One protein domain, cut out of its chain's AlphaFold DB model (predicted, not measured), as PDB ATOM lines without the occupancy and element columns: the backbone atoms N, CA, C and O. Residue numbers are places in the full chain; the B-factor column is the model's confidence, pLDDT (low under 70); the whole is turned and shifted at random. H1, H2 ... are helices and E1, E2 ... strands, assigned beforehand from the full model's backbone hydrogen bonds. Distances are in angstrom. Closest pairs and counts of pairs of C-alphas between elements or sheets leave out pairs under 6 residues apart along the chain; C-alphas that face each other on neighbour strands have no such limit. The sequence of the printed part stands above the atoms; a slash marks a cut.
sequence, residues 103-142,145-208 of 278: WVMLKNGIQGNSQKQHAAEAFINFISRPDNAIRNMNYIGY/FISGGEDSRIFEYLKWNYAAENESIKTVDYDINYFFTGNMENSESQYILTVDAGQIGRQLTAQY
ATOM      1  N   TRP A 103      10.431  38.578  30.940       94.12
ATOM      2  CA  TRP A 103       9.572  38.142  29.852       94.12
ATOM      3  C   TRP A 103       8.289  37.524  30.397       94.12
ATOM      4  O   TRP A 103       8.321  36.670  31.280       94.12
ATOM      5  N   VAL A 104       7.155  37.912  29.816       94.44
ATOM      6  CA  VAL A 104       5.844  37.345  30.143       94.44
ATOM      7  C   VAL A 104       5.175  36.785  28.896       94.44
ATOM      8  O   VAL A 104       5.155  37.405  27.832       94.44
ATOM      9  N   MET A 105       4.585  35.600  29.027       94.75
ATOM     10  CA  MET A 105       3.810  34.979  27.960       94.75
ATOM     11  C   MET A 105       2.345  35.417  28.060       94.75
ATOM     12  O   MET A 105       1.602  34.994  28.943       94.75
ATOM     13  N   LEU A 106       1.911  36.280  27.139       95.88
ATOM     14  CA  LEU A 106       0.556  36.831  27.159       95.88
ATOM     15  C   LEU A 106      -0.477  35.815  26.655       95.88
ATOM     16  O   LEU A 106      -0.409  35.358  25.512       95.88
ATOM     17  N   LYS A 107      -1.518  35.558  27.458       94.88
ATOM     18  CA  LYS A 107      -2.644  34.674  27.094       94.88
ATOM     19  C   LYS A 107      -3.257  35.031  25.734       94.88
ATOM     20  O   LYS A 107      -3.499  34.147  24.915       94.88
ATOM     21  N   ASN A 108      -3.451  36.324  25.472       95.00
ATOM     22  CA  ASN A 108      -4.015  36.826  24.215       95.00
ATOM     23  C   ASN A 108      -3.048  36.740  23.025       95.00
ATOM     24  O   ASN A 108      -3.508  36.788  21.888       95.00
ATOM     25  N   GLY A 109      -1.738  36.619  23.263       93.12
ATOM     26  CA  GLY A 109      -0.747  36.376  22.209       93.12
ATOM     27  C   GLY A 109      -0.723  34.907  21.780       93.12
ATOM     28  O   GLY A 109      -0.699  34.599  20.584       93.12
ATOM     29  N   ILE A 110      -0.810  33.999  22.758       96.56
ATOM     30  CA  ILE A 110      -0.851  32.548  22.532       96.56
ATOM     31  C   ILE A 110      -2.196  32.103  21.951       96.56
ATOM     32  O   ILE A 110      -2.220  31.313  21.011       96.56
ATOM     33  N   GLN A 111      -3.316  32.615  22.476       95.38
ATOM     34  CA  GLN A 111      -4.681  32.265  22.042       95.38
ATOM     35  C   GLN A 111      -4.964  30.751  22.069       95.38
ATOM     36  O   GLN A 111      -5.646  30.220  21.199       95.38
ATOM     37  N   GLY A 112      -4.394  30.036  23.045       95.25
ATOM     38  CA  GLY A 112      -4.519  28.577  23.155       95.25
ATOM     39  C   GLY A 112      -3.804  27.782  22.053       95.25
ATOM     40  O   GLY A 112      -4.009  26.577  21.946       95.25
ATOM     41  N   ASN A 113      -2.976  28.424  21.222       98.06
ATOM     42  CA  ASN A 113      -2.221  27.749  20.174       98.06
ATOM     43  C   ASN A 113      -0.950  27.099  20.748       98.06
ATOM     44  O   ASN A 113      -0.033  27.792  21.194       98.06
ATOM     45  N   SER A 114      -0.875  25.770  20.678       97.69
ATOM     46  CA  SER A 114       0.238  24.985  21.223       97.69
ATOM     47  C   SER A 114       1.583  25.261  20.546       97.69
ATOM     48  O   SER A 114       2.613  25.240  21.213       97.69
ATOM     49  N   GLN A 115       1.603  25.572  19.246       97.88
ATOM     50  CA  GLN A 115       2.843  25.892  18.531       97.88
ATOM     51  C   GLN A 115       3.408  27.245  18.974       97.88
ATOM     52  O   GLN A 115       4.612  27.366  19.189       97.88
ATOM     53  N   LYS A 116       2.546  28.255  19.169       97.81
ATOM     54  CA  LYS A 116       2.961  29.561  19.710       97.81
ATOM     55  C   LYS A 116       3.485  29.436  21.134       97.81
ATOM     56  O   LYS A 116       4.497  30.050  21.458       97.81
ATOM     57  N   GLN A 117       2.804  28.645  21.964       97.75
ATOM     58  CA  GLN A 117       3.247  28.377  23.330       97.75
ATOM     59  C   GLN A 117       4.631  27.725  23.327       97.75
ATOM     60  O   GLN A 117       5.546  28.236  23.965       97.75
ATOM     61  N   HIS A 118       4.806  26.664  22.539       97.94
ATOM     62  CA  HIS A 118       6.086  25.972  22.434       97.94
ATOM     63  C   HIS A 118       7.212  26.895  21.947       97.94
ATOM     64  O   HIS A 118       8.315  26.857  22.484       97.94
ATOM     65  N   ALA A 119       6.944  27.766  20.969       97.50
ATOM     66  CA  ALA A 119       7.923  28.742  20.494       97.50
ATOM     67  C   ALA A 119       8.320  29.758  21.580       97.50
ATOM     68  O   ALA A 119       9.501  30.077  21.713       97.50
ATOM     69  N   ALA A 120       7.359  30.246  22.374       97.25
ATOM     70  CA  ALA A 120       7.635  31.151  23.487       97.25
ATOM     71  C   ALA A 120       8.479  30.466  24.576       97.25
ATOM     72  O   ALA A 120       9.487  31.018  25.009       97.25
ATOM     73  N   GLU A 121       8.126  29.239  24.966       97.56
ATOM     74  CA  GLU A 121       8.898  28.433  25.921       97.56
ATOM     75  C   GLU A 121      10.317  28.148  25.408       97.56
ATOM     76  O   GLU A 121      11.290  28.302  26.145       97.56
ATOM     77  N   ALA A 122      10.461  27.800  24.126       98.06
ATOM     78  CA  ALA A 122      11.759  27.576  23.496       98.06
ATOM     79  C   ALA A 122      12.626  28.843  23.489       98.06
ATOM     80  O   ALA A 122      13.831  28.756  23.731       98.06
ATOM     81  N   PHE A 123      12.031  30.018  23.259       97.56
ATOM     82  CA  PHE A 123      12.739  31.294  23.342       97.56
ATOM     83  C   PHE A 123      13.243  31.572  24.762       97.56
ATOM     84  O   PHE A 123      14.424  31.871  24.930       97.56
ATOM     85  N   ILE A 124      12.390  31.403  25.782       96.62
ATOM     86  CA  ILE A 124      12.784  31.567  27.189       96.62
ATOM     87  C   ILE A 124      13.907  30.598  27.562       96.62
ATOM     88  O   ILE A 124      14.910  31.019  28.140       96.62
ATOM     89  N   ASN A 125      13.796  29.327  27.177       96.25
ATOM     90  CA  ASN A 125      14.858  28.345  27.387       96.25
ATOM     91  C   ASN A 125      16.160  28.761  26.694       96.25
ATOM     92  O   ASN A 125      17.229  28.645  27.285       96.25
ATOM     93  N   PHE A 126      16.088  29.268  25.459       97.12
ATOM     94  CA  PHE A 126      17.263  29.727  24.726       97.12
ATOM     95  C   PHE A 126      17.970  30.869  25.460       97.12
ATOM     96  O   PHE A 126      19.162  30.743  25.734       97.12
ATOM     97  N   ILE A 127      17.271  31.949  25.814       95.69
ATOM     98  CA  ILE A 127      17.899  33.112  26.469       95.69
ATOM     99  C   ILE A 127      18.361  32.818  27.905       95.69
ATOM    100  O   ILE A 127      19.259  33.494  28.396       95.69
ATOM    101  N   SER A 128      17.789  31.797  28.553       95.00
ATOM    102  CA  SER A 128      18.142  31.391  29.923       95.00
ATOM    103  C   SER A 128      19.354  30.456  29.993       95.00
ATOM    104  O   SER A 128      19.824  30.138  31.081       95.00
ATOM    105  N   ARG A 129      19.882  29.986  28.854       96.00
ATOM    106  CA  ARG A 129      21.131  29.209  28.837       96.00
ATOM    107  C   ARG A 129      22.310  30.098  29.251       96.00
ATOM    108  O   ARG A 129      22.420  31.196  28.698       96.00
ATOM    109  N   PRO A 130      23.237  29.630  30.109       96.06
ATOM    110  CA  PRO A 130      24.317  30.476  30.623       96.06
ATOM    111  C   PRO A 130      25.166  31.156  29.538       96.06
ATOM    112  O   PRO A 130      25.445  32.342  29.649       96.06
ATOM    113  N   ASP A 131      25.495  30.488  28.425       95.94
ATOM    114  CA  ASP A 131      26.219  31.129  27.312       95.94
ATOM    115  C   ASP A 131      25.443  32.254  26.627       95.94
ATOM    116  O   ASP A 131      26.039  33.245  26.208       95.94
ATOM    117  N   ASN A 132      24.127  32.112  26.494       96.94
ATOM    118  CA  ASN A 132      23.302  33.153  25.895       96.94
ATOM    119  C   ASN A 132      23.092  34.315  26.870       96.94
ATOM    120  O   ASN A 132      23.171  35.468  26.448       96.94
ATOM    121  N   ALA A 133      22.909  34.022  28.160       96.25
ATOM    122  CA  ALA A 133      22.858  35.036  29.206       96.25
ATOM    123  C   ALA A 133      24.157  35.857  29.243       96.25
ATOM    124  O   ALA A 133      24.088  37.082  29.201       96.25
ATOM    125  N   ILE A 134      25.328  35.207  29.208       96.62
ATOM    126  CA  ILE A 134      26.644  35.872  29.160       96.62
ATOM    127  C   ILE A 134      26.755  36.794  27.949       96.62
ATOM    128  O   ILE A 134      27.099  37.963  28.098       96.62
ATOM    129  N   ARG A 135      26.434  36.293  26.749       95.88
ATOM    130  CA  ARG A 135      26.486  37.104  25.521       95.88
ATOM    131  C   ARG A 135      25.593  38.334  25.612       95.88
ATOM    132  O   ARG A 135      25.988  39.395  25.142       95.88
ATOM    133  N   ASN A 136      24.411  38.186  26.207       95.00
ATOM    134  CA  ASN A 136      23.490  39.295  26.386       95.00
ATOM    135  C   ASN A 136      24.027  40.306  27.408       95.00
ATOM    136  O   ASN A 136      24.129  41.478  27.068       95.00
ATOM    137  N   MET A 137      24.436  39.857  28.603       94.25
ATOM    138  CA  MET A 137      25.017  40.719  29.647       94.25
ATOM    139  C   MET A 137      26.219  41.509  29.120       94.25
ATOM    140  O   MET A 137      26.262  42.723  29.267       94.25
ATOM    141  N   ASN A 138      27.136  40.840  28.418       91.69
ATOM    142  CA  ASN A 138      28.308  41.469  27.810       91.69
ATOM    143  C   ASN A 138      27.945  42.533  26.765       91.69
ATOM    144  O   ASN A 138      28.691  43.480  26.559       91.69
ATOM    145  N   TYR A 139      26.824  42.362  26.061       90.12
ATOM    146  CA  TYR A 139      26.397  43.312  25.040       90.12
ATOM    147  C   TYR A 139      25.692  44.539  25.632       90.12
ATOM    148  O   TYR A 139      25.892  45.643  25.133       90.12
ATOM    149  N   ILE A 140      24.861  44.359  26.668       88.94
ATOM    150  CA  ILE A 140      24.006  45.433  27.206       88.94
ATOM    151  C   ILE A 140      24.525  46.072  28.503       88.94
ATOM    152  O   ILE A 140      24.017  47.117  28.888       88.94
ATOM    153  N   GLY A 141      25.476  45.453  29.208       88.44
ATOM    154  CA  GLY A 141      26.019  45.945  30.485       88.44
ATOM    155  C   GLY A 141      25.133  45.700  31.718       88.44
ATOM    156  O   GLY A 141      25.510  46.060  32.831       88.44
ATOM    157  N   TYR A 142      23.961  45.079  31.551       92.88
ATOM    158  CA  TYR A 142      23.067  44.669  32.643       92.88
ATOM    159  C   TYR A 142      23.381  43.253  33.120       92.88
ATOM    160  O   TYR A 142      23.890  42.419  32.372       92.88
ATOM    161  N   PHE A 145      19.572  37.532  36.071       90.19
ATOM    162  CA  PHE A 145      19.318  36.730  37.277       90.19
ATOM    163  C   PHE A 145      19.786  35.267  37.142       90.19
ATOM    164  O   PHE A 145      19.738  34.507  38.107       90.19
ATOM    165  N   ILE A 146      20.197  34.841  35.942       92.94
ATOM    166  CA  ILE A 146      20.684  33.485  35.686       92.94
ATOM    167  C   ILE A 146      22.105  33.348  36.242       92.94
ATOM    168  O   ILE A 146      23.068  33.797  35.624       92.94
ATOM    169  N   SER A 147      22.235  32.680  37.388       90.69
ATOM    170  CA  SER A 147      23.527  32.425  38.039       90.69
ATOM    171  C   SER A 147      24.324  31.267  37.430       90.69
ATOM    172  O   SER A 147      25.512  31.131  37.699       90.69
ATOM    173  N   GLY A 148      23.689  30.441  36.595       89.69
ATOM    174  CA  GLY A 148      24.306  29.272  35.957       89.69
ATOM    175  C   GLY A 148      24.047  27.943  36.671       89.69
ATOM    176  O   GLY A 148      24.162  26.895  36.039       89.69
ATOM    177  N   GLY A 149      23.610  27.954  37.935       87.06
ATOM    178  CA  GLY A 149      23.457  26.722  38.719       87.06
ATOM    179  C   GLY A 149      24.794  25.981  38.822       87.06
ATOM    180  O   GLY A 149      25.778  26.556  39.272       87.06
ATOM    181  N   GLU A 150      24.847  24.739  38.340       86.56
ATOM    182  CA  GLU A 150      26.084  23.934  38.279       86.56
ATOM    183  C   GLU A 150      27.067  24.385  37.177       86.56
ATOM    184  O   GLU A 150      28.181  23.874  37.072       86.56
ATOM    185  N   ASP A 151      26.657  25.310  36.308       92.06
ATOM    186  CA  ASP A 151      27.470  25.818  35.209       92.06
ATOM    187  C   ASP A 151      28.370  26.978  35.667       92.06
ATOM    188  O   ASP A 151      27.901  28.089  35.933       92.06
ATOM    189  N   SER A 152      29.682  26.741  35.707       92.75
ATOM    190  CA  SER A 152      30.680  27.715  36.166       92.75
ATOM    191  C   SER A 152      30.895  28.899  35.223       92.75
ATOM    192  O   SER A 152      31.520  29.881  35.632       92.75
ATOM    193  N   ARG A 153      30.381  28.859  33.984       95.50
ATOM    194  CA  ARG A 153      30.696  29.860  32.948       95.50
ATOM    195  C   ARG A 153      30.330  31.282  33.354       95.50
ATOM    196  O   ARG A 153      31.004  32.218  32.937       95.50
ATOM    197  N   ILE A 154      29.278  31.461  34.155       95.56
ATOM    198  CA  ILE A 154      28.899  32.788  34.658       95.56
ATOM    199  C   ILE A 154      29.996  33.313  35.585       95.56
ATOM    200  O   ILE A 154      30.506  34.404  35.365       95.56
ATOM    201  N   PHE A 155      30.434  32.526  36.567       94.75
ATOM    202  CA  PHE A 155      31.507  32.946  37.471       94.75
ATOM    203  C   PHE A 155      32.845  33.149  36.744       94.75
ATOM    204  O   PHE A 155      33.566  34.104  37.030       94.75
ATOM    205  N   GLU A 156      33.158  32.301  35.762       95.19
ATOM    206  CA  GLU A 156      34.317  32.477  34.879       95.19
ATOM    207  C   GLU A 156      34.235  33.779  34.076       95.19
ATOM    208  O   GLU A 156      35.233  34.490  33.975       95.19
ATOM    209  N   TYR A 157      33.053  34.137  33.566       95.62
ATOM    210  CA  TYR A 157      32.821  35.415  32.892       95.62
ATOM    211  C   TYR A 157      33.070  36.605  33.828       95.62
ATOM    212  O   TYR A 157      33.725  37.566  33.428       95.62
ATOM    213  N   LEU A 158      32.629  36.547  35.088       94.56
ATOM    214  CA  LEU A 158      32.925  37.615  36.047       94.56
ATOM    215  C   LEU A 158      34.428  37.719  36.341       94.56
ATOM    216  O   LEU A 158      34.962  38.825  36.381       94.56
ATOM    217  N   LYS A 159      35.123  36.585  36.506       94.75
ATOM    218  CA  LYS A 159      36.586  36.572  36.670       94.75
ATOM    219  C   LYS A 159      37.287  37.180  35.461       94.75
ATOM    220  O   LYS A 159      38.181  37.993  35.641       94.75
ATOM    221  N   TRP A 160      36.859  36.823  34.254       94.56
ATOM    222  CA  TRP A 160      37.428  37.356  33.019       94.56
ATOM    223  C   TRP A 160      37.278  38.882  32.907       94.56
ATOM    224  O   TRP A 160      38.190  39.533  32.412       94.56
ATOM    225  N   ASN A 161      36.173  39.456  33.396       92.38
ATOM    226  CA  ASN A 161      35.962  40.907  33.350       92.38
ATOM    227  C   ASN A 161      36.647  41.681  34.486       92.38
ATOM    228  O   ASN A 161      37.053  42.821  34.274       92.38
ATOM    229  N   TYR A 162      36.716  41.117  35.699       93.31
ATOM    230  CA  TYR A 162      37.021  41.908  36.903       93.31
ATOM    231  C   TYR A 162      38.162  41.384  37.768       93.31
ATOM    232  O   TYR A 162      38.617  42.120  38.647       93.31
ATOM    233  N   ALA A 163      38.614  40.140  37.583       93.31
ATOM    234  CA  ALA A 163      39.693  39.613  38.410       93.31
ATOM    235  C   ALA A 163      40.973  40.428  38.191       93.31
ATOM    236  O   ALA A 163      41.328  40.776  37.066       93.31
ATOM    237  N   ALA A 164      41.669  40.740  39.280       91.75
ATOM    238  CA  ALA A 164      42.932  41.452  39.196       91.75
ATOM    239  C   ALA A 164      43.995  40.579  38.505       91.75
ATOM    240  O   ALA A 164      44.260  39.459  38.935       91.75
ATOM    241  N   GLU A 165      44.629  41.107  37.456       82.50
ATOM    242  CA  GLU A 165      45.685  40.395  36.721       82.50
ATOM    243  C   GLU A 165      47.087  40.597  37.324       82.50
ATOM    244  O   GLU A 165      47.964  39.755  37.142       82.50
ATOM    245  N   ASN A 166      47.317  41.707  38.041       74.25
ATOM    246  CA  ASN A 166      48.646  42.134  38.492       74.25
ATOM    247  C   ASN A 166      48.732  42.288  40.016       74.25
ATOM    248  O   ASN A 166      47.971  43.044  40.617       74.25
ATOM    249  N   GLU A 167      49.758  41.684  40.620       65.38
ATOM    250  CA  GLU A 167      50.044  41.772  42.064       65.38
ATOM    251  C   GLU A 167      50.469  43.179  42.533       65.38
ATOM    252  O   GLU A 167      50.475  43.467  43.728       65.38
ATOM    253  N   SER A 168      50.830  44.083  41.613       61.19
ATOM    254  CA  SER A 168      51.282  45.446  41.934       61.19
ATOM    255  C   SER A 168      50.150  46.455  42.158       61.19
ATOM    256  O   SER A 168      50.422  47.627  42.428       61.19
ATOM    257  N   ILE A 169      48.892  46.042  41.998       80.12
ATOM    258  CA  ILE A 169      47.710  46.895  42.151       80.12
ATOM    259  C   ILE A 169      47.055  46.581  43.497       80.12
ATOM    260  O   ILE A 169      47.048  45.439  43.945       80.12
ATOM    261  N   LYS A 170      46.507  47.600  44.170       90.81
ATOM    262  CA  LYS A 170      45.748  47.384  45.406       90.81
ATOM    263  C   LYS A 170      44.504  46.561  45.076       90.81
ATOM    264  O   LYS A 170      43.633  47.047  44.362       90.81
ATOM    265  N   THR A 171      44.410  45.359  45.627       93.69
ATOM    266  CA  THR A 171      43.262  44.476  45.432       93.69
ATOM    267  C   THR A 171      42.310  44.502  46.621       93.69
ATOM    268  O   THR A 171      42.664  44.925  47.727       93.69
ATOM    269  N   VAL A 172      41.078  44.074  46.373       93.62
ATOM    270  CA  VAL A 172      40.055  43.813  47.386       93.62
ATOM    271  C   VAL A 172      39.326  42.524  47.039       93.62
ATOM    272  O   VAL A 172      39.099  42.235  45.863       93.62
ATOM    273  N   ASP A 173      38.942  41.768  48.060       93.38
ATOM    274  CA  ASP A 173      38.066  40.615  47.888       93.38
ATOM    275  C   ASP A 173      36.613  41.090  47.870       93.38
ATOM    276  O   ASP A 173      36.160  41.811  48.763       93.38
ATOM    277  N   TYR A 174      35.894  40.711  46.820       92.62
ATOM    278  CA  TYR A 174      34.517  41.096  46.569       92.62
ATOM    279  C   TYR A 174      33.630  39.851  46.574       92.62
ATOM    280  O   TYR A 174      33.754  38.977  45.711       92.62
ATOM    281  N   ASP A 175      32.757  39.764  47.576       91.69
ATOM    282  CA  ASP A 175      31.865  38.625  47.773       91.69
ATOM    283  C   ASP A 175      30.596  38.764  46.925       91.69
ATOM    284  O   ASP A 175      29.814  39.706  47.076       91.69
ATOM    285  N   ILE A 176      30.388  37.795  46.038       91.44
ATOM    286  CA  ILE A 176      29.214  37.693  45.166       91.44
ATOM    287  C   ILE A 176      28.463  36.378  45.374       91.44
ATOM    288  O   ILE A 176      27.639  35.979  44.551       91.44
ATOM    289  N   ASN A 177      28.705  35.696  46.492       90.69
ATOM    290  CA  ASN A 177      28.060  34.437  46.843       90.69
ATOM    291  C   ASN A 177      26.538  34.539  46.890       90.69
ATOM    292  O   ASN A 177      25.856  33.589  46.500       90.69
ATOM    293  N   TYR A 178      25.999  35.698  47.278       89.62
ATOM    294  CA  TYR A 178      24.556  35.940  47.282       89.62
ATOM    295  C   TYR A 178      23.920  35.737  45.903       89.62
ATOM    296  O   TYR A 178      22.796  35.249  45.812       89.62
ATOM    297  N   PHE A 179      24.637  36.075  44.828       91.38
ATOM    298  CA  PHE A 179      24.130  35.961  43.465       91.38
ATOM    299  C   PHE A 179      24.023  34.498  43.018       91.38
ATOM    300  O   PHE A 179      23.072  34.125  42.335       91.38
ATOM    301  N   PHE A 180      24.967  33.650  43.436       90.81
ATOM    302  CA  PHE A 180      24.996  32.237  43.044       90.81
ATOM    303  C   PHE A 180      24.165  31.336  43.952       90.81
ATOM    304  O   PHE A 180      23.536  30.396  43.473       90.81
ATOM    305  N   THR A 181      24.144  31.628  45.251       88.31
ATOM    306  CA  THR A 181      23.525  30.759  46.264       88.31
ATOM    307  C   THR A 181      22.166  31.261  46.743       88.31
ATOM    308  O   THR A 181      21.421  30.515  47.373       88.31
ATOM    309  N   GLY A 182      21.845  32.535  46.498       82.44
ATOM    310  CA  GLY A 182      20.711  33.215  47.125       82.44
ATOM    311  C   GLY A 182      20.906  33.493  48.622       82.44
ATOM    312  O   GLY A 182      20.010  34.066  49.241       82.44
ATOM    313  N   ASN A 183      22.046  33.110  49.213       79.19
ATOM    314  CA  ASN A 183      22.341  33.340  50.621       79.19
ATOM    315  C   ASN A 183      23.113  34.651  50.816       79.19
ATOM    316  O   ASN A 183      24.217  34.823  50.302       79.19
ATOM    317  N   MET A 184      22.517  35.562  51.583       71.19
ATOM    318  CA  MET A 184      23.092  36.864  51.937       71.19
ATOM    319  C   MET A 184      23.906  36.820  53.243       71.19
ATOM    320  O   MET A 184      24.486  37.834  53.624       71.19
ATOM    321  N   GLU A 185      23.909  35.693  53.961       70.00
ATOM    322  CA  GLU A 185      24.664  35.524  55.205       70.00
ATOM    323  C   GLU A 185      26.111  35.094  54.932       70.00
ATOM    324  O   GLU A 185      26.384  34.341  53.995       70.00
ATOM    325  N   ASN A 186      27.031  35.529  55.804       57.50
ATOM    326  CA  ASN A 186      28.451  35.160  55.798       57.50
ATOM    327  C   ASN A 186      28.659  33.687  56.219       57.50
ATOM    328  O   ASN A 186      29.269  33.397  57.249       57.50
ATOM    329  N   SER A 187      28.127  32.744  55.443       59.34
ATOM    330  CA  SER A 187      28.638  31.369  55.389       59.34
ATOM    331  C   SER A 187      29.939  31.334  54.576       59.34
ATOM    332  O   SER A 187      30.222  32.290  53.860       59.34
ATOM    333  N   GLU A 188      30.729  30.258  54.661       71.88
ATOM    334  CA  GLU A 188      31.947  30.081  53.849       71.88
ATOM    335  C   GLU A 188      31.666  30.367  52.358       71.88
ATOM    336  O   GLU A 188      31.035  29.568  51.666       71.88
ATOM    337  N   SER A 189      32.087  31.545  51.884       79.44
ATOM    338  CA  SER A 189      31.785  32.032  50.537       79.44
ATOM    339  C   SER A 189      32.671  31.321  49.518       79.44
ATOM    340  O   SER A 189      33.900  31.372  49.588       79.44
ATOM    341  N   GLN A 190      32.040  30.636  48.563       85.75
ATOM    342  CA  GLN A 190      32.738  29.939  47.477       85.75
ATOM    343  C   GLN A 190      32.976  30.846  46.262       85.75
ATOM    344  O   GLN A 190      33.797  30.536  45.398       85.75
ATOM    345  N   TYR A 191      32.272  31.979  46.201       90.75
ATOM    346  CA  TYR A 191      32.267  32.894  45.064       90.75
ATOM    347  C   TYR A 191      32.815  34.261  45.478       90.75
ATOM    348  O   TYR A 191      32.090  35.251  45.567       90.75
ATOM    349  N   ILE A 192      34.126  34.293  45.713       92.19
ATOM    350  CA  ILE A 192      34.885  35.512  46.001       92.19
ATOM    351  C   ILE A 192      35.691  35.893  44.757       92.19
ATOM    352  O   ILE A 192      36.371  35.052  44.159       92.19
ATOM    353  N   LEU A 193      35.618  37.165  44.366       92.88
ATOM    354  CA  LEU A 193      36.466  37.752  43.333       92.88
ATOM    355  C   LEU A 193      37.518  38.650  43.975       92.88
ATOM    356  O   LEU A 193      37.172  39.644  44.604       92.88
ATOM    357  N   THR A 194      38.795  38.365  43.753       94.25
ATOM    358  CA  THR A 194      39.858  39.329  44.053       94.25
ATOM    359  C   THR A 194      39.984  40.295  42.878       94.25
ATOM    360  O   THR A 194      40.365  39.894  41.776       94.25
ATOM    361  N   VAL A 195      39.635  41.562  43.094       93.88
ATOM    362  CA  VAL A 195      39.519  42.589  42.044       93.88
ATOM    363  C   VAL A 195      40.394  43.800  42.354       93.88
ATOM    364  O   VAL A 195      40.787  44.012  43.501       93.88
ATOM    365  N   ASP A 196      40.695  44.619  41.344       92.56
ATOM    366  CA  ASP A 196      41.302  45.939  41.561       92.56
ATOM    367  C   ASP A 196      40.374  46.789  42.449       92.56
ATOM    368  O   ASP A 196      39.184  46.933  42.162       92.56
ATOM    369  N   ALA A 197      40.915  47.396  43.509       91.44
ATOM    370  CA  ALA A 197      40.191  48.327  44.374       91.44
ATOM    371  C   ALA A 197      39.524  49.472  43.588       91.44
ATOM    372  O   ALA A 197      38.512  50.014  44.026       91.44
ATOM    373  N   GLY A 198      40.070  49.829  42.423       89.38
ATOM    374  CA  GLY A 198      39.494  50.788  41.493       89.38
ATOM    375  C   GLY A 198      38.136  50.384  40.915       89.38
ATOM    376  O   GLY A 198      37.419  51.280  40.485       89.38
ATOM    377  N   GLN A 199      37.763  49.097  40.919       89.94
ATOM    378  CA  GLN A 199      36.455  48.604  40.457       89.94
ATOM    379  C   GLN A 199      35.322  48.854  41.461       89.94
ATOM    380  O   GLN A 199      34.144  48.813  41.093       89.94
ATOM    381  N   ILE A 200      35.660  49.149  42.720       92.06
ATOM    382  CA  ILE A 200      34.674  49.505  43.739       92.06
ATOM    383  C   ILE A 200      34.076  50.870  43.403       92.06
ATOM    384  O   ILE A 200      34.787  51.869  43.296       92.06
ATOM    385  N   GLY A 201      32.754  50.907  43.226       92.31
ATOM    386  CA  GLY A 201      32.054  52.097  42.734       92.31
ATOM    387  C   GLY A 201      32.186  52.295  41.221       92.31
ATOM    388  O   GLY A 201      32.109  53.422  40.732       92.31
ATOM    389  N   ARG A 202      32.416  51.215  40.465       94.06
ATOM    390  CA  ARG A 202      32.410  51.220  38.995       94.06
ATOM    391  C   ARG A 202      31.582  50.064  38.418       94.06
ATOM    392  O   ARG A 202      30.583  49.676  39.020       94.06
ATOM    393  N   GLN A 203      31.968  49.542  37.248       94.38
ATOM    394  CA  GLN A 203      31.234  48.541  36.478       94.38
ATOM    395  C   GLN A 203      30.843  47.312  37.313       94.38
ATOM    396  O   GLN A 203      29.682  46.902  37.262       94.38
ATOM    397  N   LEU A 204      31.768  46.768  38.118       94.62
ATOM    398  CA  LEU A 204      31.499  45.615  38.986       94.62
ATOM    399  C   LEU A 204      30.385  45.909  39.994       94.62
ATOM    400  O   LEU A 204      29.412  45.169  40.058       94.62
ATOM    401  N   THR A 205      30.502  46.997  40.762       93.62
ATOM    402  CA  THR A 205      29.507  47.363  41.786       93.62
ATOM    403  C   THR A 205      28.161  47.759  41.172       93.62
ATOM    404  O   THR A 205      27.124  47.533  41.788       93.62
ATOM    405  N   ALA A 206      28.161  48.336  39.966       94.50
ATOM    406  CA  ALA A 206      26.936  48.662  39.238       94.50
ATOM    407  C   ALA A 206      26.166  47.399  38.809       94.50
ATOM    408  O   ALA A 206      24.941  47.360  38.906       94.50
ATOM    409  N   GLN A 207      26.874  46.359  38.360       94.12
ATOM    410  CA  GLN A 207      26.274  45.091  37.927       94.12
ATOM    411  C   GLN A 207      25.931  44.161  39.094       94.12
ATOM    412  O   GLN A 207      24.824  43.631  39.163       94.12
ATOM    413  N   TYR A 208      26.863  44.007  40.031       94.12
ATOM    414  CA  TYR A 208      26.780  43.095  41.168       94.12
ATOM    415  C   TYR A 208      26.881  43.899  42.470       94.12
ATOM    416  O   TYR A 208      27.959  43.964  43.068       94.12
TER     417      TYR A 208
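Overview. This is residues 103 to 142 and 145 to 208 of the 278 residues of the protein "Extracellular solute-binding protein" of Clostridiaceae bacterium (UniProt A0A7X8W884). A thin arm of helices H1 and H2 reaches away from a body in which H3 and H4 lie side by side and H4 packs on one strand of a two-stranded ribbon, E1 and E2. The short helix H5 follows E1, and the short helix H6 is near H4; the arm makes much of the length. The printed part has 104 residues with six named helices and two named strands, in the order H1, H2, H3, H4, E1, H5, E2, H6; the sheet, E1 - E2, is antiparallel. The class is mostly helix, and the whole is loose, with a radius of gyration of the C-alphas of 17.8 A and spans of 60 by 30 by 22 A.

Arrangement. H1, residues 107 to 110, and H2, residues 114 to 127, are close but not clearly touching; their closest C-alphas, those of Ile 110 and Lys 116, are 5.6 A apart. H2 and H3, residues 130 to 140, are also close but not clearly touching, with the closest C-alphas, of Ile 127 and Ala 133, 6.0 A apart, and their lines are about perpendicular at 73 degrees. H3 and H4, residues 153 to 162, touch, the closest C-alphas being those of Pro 130 and Ile 154, 6.5 A apart. They run the same way at a shallow tilt of 32 degrees, only just short of steep. The closest C-alphas of H4 and E2, residues 192 to 196, are those of Tyr 162 and Val 195, 5.8 A apart. E2 is the antiparallel neighbour of E1, residues 171 to 175, at 147 degrees between their directions; N 174 and O 193 are within hydrogen-bond range at 2.8 A, and N 195 and O 172 at 2.9 A. The closest C-alphas of H5, residues 177 to 181, and E2 are those of Asn 177 and Ile 192, 7.0 A apart. H6, residues 203 to 207, is close to but not clearly touching H4, with C-alphas 162 and 204 the closest at 7.0 A. H2 is apart from H4, and H3 is apart from E2. In H2, H3, H4, H5 and H6 every O i to N i+4 pair is within hydrogen-bond range; H1 is too short for such a pair.

Along the chain. H1 begins with C-alpha 107 at (-2.644, 34.674, 27.094) and is 5.3 A long. H2 measures 20.1 A, H3 15.3 A and H4 14.2 A. E1 begins at C-alpha 171, (43.262, 44.476, 45.432); E1 and E2 each measure 13.0 A. H5 measures 5.9 A and H6 6.2 A, ending at C-alpha 207, (26.274, 45.091, 37.927).

Size, cuts and confidence. The two C-alphas farthest apart, those of Gly 112 and Ser 168, are 61.2 A apart. Residues 143 to 144 are not printed, on the link from H3 to H4, and C-alphas 142 and 145 are 9.9 A apart across this cut. Of the links that are printed whole, none is long. The mean pLDDT of the printed part is 91.0; residues 167 to 168 and 186 to 187 are under 70.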